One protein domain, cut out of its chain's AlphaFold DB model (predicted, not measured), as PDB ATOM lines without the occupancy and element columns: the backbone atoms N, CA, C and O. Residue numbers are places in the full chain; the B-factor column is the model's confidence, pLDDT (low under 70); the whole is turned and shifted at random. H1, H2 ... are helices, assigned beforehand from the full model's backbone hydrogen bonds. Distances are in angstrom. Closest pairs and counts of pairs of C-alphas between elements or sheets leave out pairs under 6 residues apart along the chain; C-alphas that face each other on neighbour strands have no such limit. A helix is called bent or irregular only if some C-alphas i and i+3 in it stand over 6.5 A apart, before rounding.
ATOM      1  N   TYR A  25      -1.228 -95.761   1.000       62.59
ATOM      2  CA  TYR A  25      -2.277 -94.765   1.231       62.59
ATOM      3  C   TYR A  25      -2.720 -94.074  -0.068       62.59
ATOM      4  O   TYR A  25      -3.913 -93.883  -0.306       62.59
ATOM      5  N   GLN A  26      -1.770 -93.772  -0.954       57.75
ATOM      6  CA  GLN A  26      -2.054 -93.120  -2.231       57.75
ATOM      7  C   GLN A  26      -2.857 -94.012  -3.195       57.75
ATOM      8  O   GLN A  26      -3.639 -93.496  -3.992       57.75
ATOM      9  N   SER A  27      -2.744 -95.342  -3.086       55.44
ATOM     10  CA  SER A  27      -3.552 -96.265  -3.894       55.44
ATOM     11  C   SER A  27      -5.025 -96.356  -3.478       55.44
ATOM     12  O   SER A  27      -5.867 -96.575  -4.345       55.44
ATOM     13  N   ASN A  28      -5.354 -96.139  -2.198       52.53
ATOM     14  CA  ASN A  28      -6.719 -96.317  -1.681       52.53
ATOM     15  C   ASN A  28      -7.629 -95.090  -1.844       52.53
ATOM     16  O   ASN A  28      -8.843 -95.249  -1.884       52.53
ATOM     17  N   ILE A  29      -7.077 -93.879  -1.967       53.69
ATOM     18  CA  ILE A  29      -7.886 -92.677  -2.253       53.69
ATOM     19  C   ILE A  29      -8.419 -92.705  -3.695       53.69
ATOM     20  O   ILE A  29      -9.498 -92.203  -3.980       53.69
ATOM     21  N   GLY A  30      -7.697 -93.349  -4.615       56.09
ATOM     22  CA  GLY A  30      -8.001 -93.287  -6.042       56.09
ATOM     23  C   GLY A  30      -9.178 -94.136  -6.523       56.09
ATOM     24  O   GLY A  30      -9.440 -94.116  -7.713       56.09
ATOM     25  N   THR A  31      -9.857 -94.920  -5.686       58.88
ATOM     26  CA  THR A  31     -10.853 -95.902  -6.156       58.88
ATOM     27  C   THR A  31     -12.271 -95.320  -6.206       58.88
ATOM     28  O   THR A  31     -12.867 -95.277  -7.278       58.88
ATOM     29  N   SER A  32     -12.789 -94.770  -5.102       60.31
ATOM     30  CA  SER A  32     -14.095 -94.078  -5.088       60.31
ATOM     31  C   SER A  32     -14.097 -92.813  -5.956       60.31
ATOM     32  O   SER A  32     -15.109 -92.474  -6.570       60.31
ATOM     33  N   ASP A  33     -12.955 -92.132  -6.036       74.00
ATOM     34  CA  ASP A  33     -12.790 -90.940  -6.864       74.00
ATOM     35  C   ASP A  33     -12.640 -91.288  -8.356       74.00
ATOM     36  O   ASP A  33     -12.891 -90.434  -9.206       74.00
ATOM     37  N   ALA A  34     -12.311 -92.542  -8.709       82.88
ATOM     38  CA  ALA A  34     -12.165 -92.972 -10.102       82.88
ATOM     39  C   ALA A  34     -13.460 -92.791 -10.900       82.88
ATOM     40  O   ALA A  34     -13.428 -92.267 -12.012       82.88
ATOM     41  N   CYS A  35     -14.611 -93.164 -10.334       85.50
ATOM     42  CA  CYS A  35     -15.902 -93.031 -11.013       85.50
ATOM     43  C   CYS A  35     -16.279 -91.567 -11.264       85.50
ATOM     44  O   CYS A  35     -16.679 -91.210 -12.372       85.50
ATOM     45  N   LEU A  36     -16.068 -90.701 -10.270       87.50
ATOM     46  CA  LEU A  36     -16.290 -89.262 -10.410       87.50
ATOM     47  C   LEU A  36     -15.321 -88.646 -11.432       87.50
ATOM     48  O   LEU A  36     -15.726 -87.853 -12.281       87.50
ATOM     49  N   CYS A  37     -14.054 -89.062 -11.416       87.44
ATOM     50  CA  CYS A  37     -13.074 -88.658 -12.418       87.44
ATOM     51  C   CYS A  37     -13.442 -89.134 -13.822       87.44
ATOM     52  O   CYS A  37     -13.221 -88.403 -14.781       87.44
ATOM     53  N   THR A  38     -14.058 -90.306 -13.956       89.69
ATOM     54  CA  THR A  38     -14.552 -90.813 -15.242       89.69
ATOM     55  C   THR A  38     -15.606 -89.861 -15.818       89.69
ATOM     56  O   THR A  38     -15.513 -89.461 -16.978       89.69
ATOM     57  N   GLU A  39     -16.560 -89.414 -14.998       87.56
ATOM     58  CA  GLU A  39     -17.594 -88.458 -15.418       87.56
ATOM     59  C   GLU A  39     -17.021 -87.067 -15.736       87.56
ATOM     60  O   GLU A  39     -17.402 -86.438 -16.728       87.56
ATOM     61  N   LEU A  40     -16.064 -86.591 -14.936       87.56
ATOM     62  CA  LEU A  40     -15.404 -85.304 -15.159       87.56
ATOM     63  C   LEU A  40     -14.549 -85.297 -16.432       87.56
ATOM     64  O   LEU A  40     -14.570 -84.314 -17.174       87.56
ATOM     65  N   LEU A  41     -13.824 -86.383 -16.701       87.12
ATOM     66  CA  LEU A  41     -12.979 -86.537 -17.889       87.12
ATOM     67  C   LEU A  41     -13.799 -86.808 -19.161       87.12
ATOM     68  O   LEU A  41     -13.322 -86.505 -20.251       87.12
ATOM     69  N   ALA A  42     -15.031 -87.318 -19.042       89.00
ATOM     70  CA  ALA A  42     -15.933 -87.524 -20.178       89.00
ATOM     71  C   ALA A  42     -16.446 -86.212 -20.796       89.00
ATOM     72  O   ALA A  42     -16.849 -86.195 -21.960       89.00
ATOM     73  N   LYS A  43     -16.463 -85.105 -20.037       89.19
ATOM     74  CA  LYS A  43     -16.963 -83.814 -20.531       89.19
ATOM     75  C   LYS A  43     -15.830 -82.902 -20.980       89.19
ATOM     76  O   LYS A  43     -15.103 -82.327 -20.170       89.19
ATOM     77  N   GLU A  44     -15.772 -82.640 -22.284       83.44
ATOM     78  CA  GLU A  44     -14.781 -81.732 -22.876       83.44
ATOM     79  C   GLU A  44     -14.805 -80.319 -22.268       83.44
ATOM     80  O   GLU A  44     -13.756 -79.702 -22.082       83.44
ATOM     81  N   SER A  45     -15.982 -79.812 -21.882       85.69
ATOM     82  CA  SER A  45     -16.134 -78.491 -21.253       85.69
ATOM     83  C   SER A  45     -15.368 -78.351 -19.934       85.69
ATOM     84  O   SER A  45     -14.911 -77.254 -19.590       85.69
ATOM     85  N   PHE A  46     -15.220 -79.452 -19.190       85.25
ATOM     86  CA  PHE A  46     -14.443 -79.493 -17.953       85.25
ATOM     87  C   PHE A  46     -12.946 -79.550 -18.240       85.25
ATOM     88  O   PHE A  46     -12.184 -78.830 -17.595       85.25
ATOM     89  N   LEU A  47     -12.527 -80.287 -19.270       81.94
ATOM     90  CA  LEU A  47     -11.129 -80.338 -19.711       81.94
ATOM     91  C   LEU A  47     -10.626 -78.981 -20.222       81.94
ATOM     92  O   LEU A  47      -9.503 -78.576 -19.910       81.94
ATOM     93  N   GLN A  48     -11.469 -78.232 -20.939       85.81
ATOM     94  CA  GLN A  48     -11.144 -76.877 -21.406       85.81
ATOM     95  C   GLN A  48     -10.967 -75.873 -20.255       85.81
ATOM     96  O   GLN A  48     -10.235 -74.895 -20.390       85.81
ATOM     97  N   ASN A  49     -11.593 -76.126 -19.102       81.75
ATOM     98  CA  ASN A  49     -11.497 -75.293 -17.901       81.75
ATOM     99  C   ASN A  49     -10.802 -76.016 -16.738       81.75
ATOM    100  O   ASN A  49     -11.035 -75.668 -15.582       81.75
ATOM    101  N   LYS A  50      -9.924 -76.986 -17.026       73.81
ATOM    102  CA  LYS A  50      -9.295 -77.856 -16.015       73.81
ATOM    103  C   LYS A  50      -8.632 -77.107 -14.852       73.81
ATOM    104  O   LYS A  50      -8.685 -77.571 -13.726       73.81
ATOM    105  N   ASN A  51      -8.095 -75.910 -15.099       76.88
ATOM    106  CA  ASN A  51      -7.435 -75.086 -14.076       76.88
ATOM    107  C   ASN A  51      -8.414 -74.293 -13.184       76.88
ATOM    108  O   ASN A  51      -7.992 -73.663 -12.220       76.88
ATOM    109  N   LYS A  52      -9.709 -74.254 -13.524       82.62
ATOM    110  CA  LYS A  52     -10.746 -73.560 -12.740       82.62
ATOM    111  C   LYS A  52     -11.472 -74.494 -11.776       82.62
ATOM    112  O   LYS A  52     -12.091 -74.016 -10.830       82.62
ATOM    113  N   ILE A  53     -11.423 -75.804 -12.022       82.69
ATOM    114  CA  ILE A  53     -12.113 -76.815 -11.220       82.69
ATOM    115  C   ILE A  53     -11.063 -77.747 -10.630       82.69
ATOM    116  O   ILE A  53     -10.542 -78.620 -11.319       82.69
ATOM    117  N   LYS A  54     -10.790 -77.584  -9.334       81.62
ATOM    118  CA  LYS A  54      -9.767 -78.355  -8.618       81.62
ATOM    119  C   LYS A  54      -9.959 -79.870  -8.750       81.62
ATOM    120  O   LYS A  54      -8.998 -80.580  -8.993       81.62
ATOM    121  N   ALA A  55     -11.206 -80.346  -8.701       82.44
ATOM    122  CA  ALA A  55     -11.510 -81.763  -8.895       82.44
ATOM    123  C   ALA A  55     -11.066 -82.285 -10.276       82.44
ATOM    124  O   ALA A  55     -10.545 -83.387 -10.374       82.44
ATOM    125  N   VAL A  56     -11.205 -81.486 -11.340       84.19
ATOM    126  CA  VAL A  56     -10.753 -81.871 -12.689       84.19
ATOM    127  C   VAL A  56      -9.229 -81.889 -12.755       84.19
ATOM    128  O   VAL A  56      -8.651 -82.802 -13.336       84.19
ATOM    129  N   GLU A  57      -8.569 -80.904 -12.141       83.88
ATOM    130  CA  GLU A  57      -7.108 -80.867 -12.036       83.88
ATOM    131  C   GLU A  57      -6.564 -82.100 -11.301       83.88
ATOM    132  O   GLU A  57      -5.626 -82.742 -11.778       83.88
ATOM    133  N   ASP A  58      -7.174 -82.451 -10.172       84.81
ATOM    134  CA  ASP A  58      -6.790 -83.608  -9.371       84.81
ATOM    135  C   ASP A  58      -7.047 -84.913 -10.146       84.81
ATOM    136  O   ASP A  58      -6.169 -85.774 -10.193       84.81
ATOM    137  N   CYS A  59      -8.164 -85.024 -10.872       84.75
ATOM    138  CA  CYS A  59      -8.454 -86.174 -11.731       84.75
ATOM    139  C   CYS A  59      -7.444 -86.357 -12.871       84.75
ATOM    140  O   CYS A  59      -7.045 -87.482 -13.146       84.75
ATOM    141  N   VAL A  60      -6.982 -85.275 -13.508       84.50
ATOM    142  CA  VAL A  60      -5.950 -85.340 -14.566       84.50
ATOM    143  C   VAL A  60      -4.571 -85.712 -14.000       84.50
ATOM    144  O   VAL A  60      -3.740 -86.268 -14.714       84.50
ATOM    145  N   LYS A  61      -4.301 -85.410 -12.724       83.62
ATOM    146  CA  LYS A  61      -3.070 -85.843 -12.039       83.62
ATOM    147  C   LYS A  61      -3.139 -87.299 -11.586       83.62
ATOM    148  O   LYS A  61      -2.112 -87.971 -11.575       83.62
ATOM    149  N   LEU A  62      -4.324 -87.755 -11.180       84.44
ATOM    150  CA  LEU A  62      -4.568 -89.109 -10.682       84.44
ATOM    151  C   LEU A  62      -4.712 -90.139 -11.809       84.44
ATOM    152  O   LEU A  62      -4.314 -91.284 -11.617       84.44
ATOM    153  N   PHE A  63      -5.252 -89.736 -12.962       83.56
ATOM    154  CA  PHE A  63      -5.530 -90.610 -14.100       83.56
ATOM    155  C   PHE A  63      -5.018 -89.987 -15.394       83.56
ATOM    156  O   PHE A  63      -5.323 -88.838 -15.718       83.56
ATOM    157  N   LYS A  64      -4.261 -90.759 -16.175       81.31
ATOM    158  CA  LYS A  64      -3.654 -90.302 -17.430       81.31
ATOM    159  C   LYS A  64      -4.699 -90.010 -18.501       81.31
ATOM    160  O   LYS A  64      -4.489 -89.141 -19.348       81.31
ATOM    161  N   ASN A  65      -5.798 -90.758 -18.503       81.31
ATOM    162  CA  ASN A  65      -6.893 -90.620 -19.452       81.31
ATOM    163  C   ASN A  65      -8.209 -91.174 -18.876       81.31
ATOM    164  O   ASN A  65      -8.242 -91.779 -17.805       81.31
ATOM    165  N   PHE A  66      -9.300 -90.951 -19.612       88.38
ATOM    166  CA  PHE A  66     -10.630 -91.463 -19.276       88.38
ATOM    167  C   PHE A  66     -10.642 -92.987 -19.074       88.38
ATOM    168  O   PHE A  66     -11.282 -93.473 -18.151       88.38
ATOM    169  N   GLU A  67      -9.925 -93.732 -19.917       88.12
ATOM    170  CA  GLU A  67      -9.917 -95.199 -19.907       88.12
ATOM    171  C   GLU A  67      -9.313 -95.770 -18.615       88.12
ATOM    172  O   GLU A  67      -9.873 -96.691 -18.024       88.12
ATOM    173  N   GLU A  68      -8.234 -95.168 -18.111       86.19
ATOM    174  CA  GLU A  68      -7.621 -95.543 -16.834       86.19
ATOM    175  C   GLU A  68      -8.553 -95.265 -15.644       86.19
ATOM    176  O   GLU A  68      -8.686 -96.100 -14.748       86.19
ATOM    177  N   ALA A  69      -9.238 -94.114 -15.649       88.06
ATOM    178  CA  ALA A  69     -10.238 -93.787 -14.631       88.06
ATOM    179  C   ALA A  69     -11.434 -94.749 -14.686       88.06
ATOM    180  O   ALA A  69     -11.899 -95.227 -13.650       88.06
ATOM    181  N   HIS A  70     -11.891 -95.087 -15.893       89.25
ATOM    182  CA  HIS A  70     -13.017 -95.986 -16.105       89.25
ATOM    183  C   HIS A  70     -12.723 -97.406 -15.612       89.25
ATOM    184  O   HIS A  70     -13.546 -97.982 -14.902       89.25
ATOM    185  N   LEU A  71     -11.545 -97.954 -15.925       86.69
ATOM    186  CA  LEU A  71     -11.137 -99.283 -15.461       86.69
ATOM    187  C   LEU A  71     -11.112 -99.362 -13.932       86.69
ATOM    188  O   LEU A  71     -11.751-100.244 -13.362       86.69
ATOM    189  N   LYS A  72     -10.473 -98.393 -13.261       85.38
ATOM    190  CA  LYS A  72     -10.481 -98.342 -11.790       85.38
ATOM    191  C   LYS A  72     -11.876 -98.164 -11.211       85.38
ATOM    192  O   LYS A  72     -12.175 -98.742 -10.175       85.38
ATOM    193  N   CYS A  73     -12.734 -97.376 -11.857       86.88
ATOM    194  CA  CYS A  73     -14.122 -97.253 -11.429       86.88
ATOM    195  C   CYS A  73     -14.825 -98.619 -11.470       86.88
ATOM    196  O   CYS A  73     -15.448 -99.021 -10.490       86.88
ATOM    197  N   MET A  74     -14.676 -99.373 -12.559       84.12
ATOM    198  CA  MET A  74     -15.303-100.692 -12.711       84.12
ATOM    199  C   MET A  74     -14.810-101.729 -11.700       84.12
ATOM    200  O   MET A  74     -15.605-102.550 -11.259       84.12
ATOM    201  N   GLU A  75     -13.554-101.659 -11.259       81.81
ATOM    202  CA  GLU A  75     -13.035-102.518 -10.180       81.81
ATOM    203  C   GLU A  75     -13.740-102.286  -8.831       81.81
ATOM    204  O   GLU A  75     -13.739-103.165  -7.970       81.81
ATOM    205  N   THR A  76     -14.345-101.111  -8.637       75.12
ATOM    206  CA  THR A  76     -15.008-100.727  -7.379       75.12
ATOM    207  C   THR A  76     -16.509-100.943  -7.373       75.12
ATOM    208  O   THR A  76     -17.107-100.996  -6.298       75.12
ATOM    209  N   VAL A  77     -17.128-101.055  -8.549       73.88
ATOM    210  CA  VAL A  77     -18.566-101.289  -8.655       73.88
ATOM    211  C   VAL A  77     -18.813-102.781  -8.433       73.88
ATOM    212  O   VAL A  77     -18.393-103.592  -9.262       73.88
TER     213      VAL A  77
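Overview. This is residues 25 to 77 of the 92 residues of an uncharacterized protein of Flavobacteriaceae bacterium TMED120 (UniProt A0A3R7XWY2). A small cluster of helices is built round H2, with H5 packed alongside it, running the opposite way, and H4 set across it at nearly a right angle. Two short helices lie at the two ends of the long axis: H3 just past the last residues of H2, and H1 before its first residues, joined to the rest through the link to H2. The printed part has 53 residues with five named helices, in the order H1, H2, H3, H4, H5, and no named strand; the class is all helix. It is compact, with a radius of gyration of the C-alphas of 10.3 A, and the C-alphas span 28 by 20 by 15 A.

Arrangement. H2, residues 32 to 42, is the hub and touches three other helices. It touches H5, residues 66 to 76, with 21 pairs of C-alphas within 8 A; the closest C-alphas are those of Cys 35 and Cys 73, 4.6 A apart. The two run opposite ways at a shallow tilt of 30 degrees. H2 also touches H4, residues 54 to 62, where the closest C-alphas, those of Cys 37 and Cys 59, are 5.3 A apart. The lines of H2 and H4 stand about perpendicular, at 77 degrees. H4 and H5 are near each other, their closest C-alphas 8.3 A apart. H2 and H3, residues 44 to 48, only just touch, with 3 pairs of C-alphas within 8 A, and only at the corner by their link; the closest C-alphas are those of Leu 40 and Phe 46, 6.5 A apart. H3 and H4 are close but not clearly touching, with the C-alphas of Phe 46 and Val 56 closest at 6.9 A. H1, residues 25 to 29, and H2 meet only through their link. H1 is apart from H3, H4 and H5, and H3 is apart from H5. In H3 and H4 every O i to N i+4 pair is within hydrogen-bond range; in H2 and H5 it is 6 of 7 each, and in H1 0 of 1, with 1 of 2 O i to N i+3 pairs within range.

Along the chain. H2 begins at C-alpha 32 (-14.095, -94.078, -5.088) and is 16.6 A from first to last C-alpha. It is neither bent nor irregular, but only just: C-alphas 32 and 35 are 6.3 A apart. H5 is 15.7 A long and ends at C-alpha 76 (-15.008, -100.727, -7.379). H4 is 12.1 A long, H3 6.2 A and H1 6.9 A, the last beginning at C-alpha 25 (-2.277, -94.765, 1.231).

Size, cuts and confidence. The two C-alphas farthest apart are those of Tyr 25 and Ser 45, at 31.0 A. The printed part has no cut, and its four links are tight. The mean pLDDT of the printed part is 80.0; residues 25 to 32, of which 25 to 29 belong to H1 and 32 belongs to H2, are under 70.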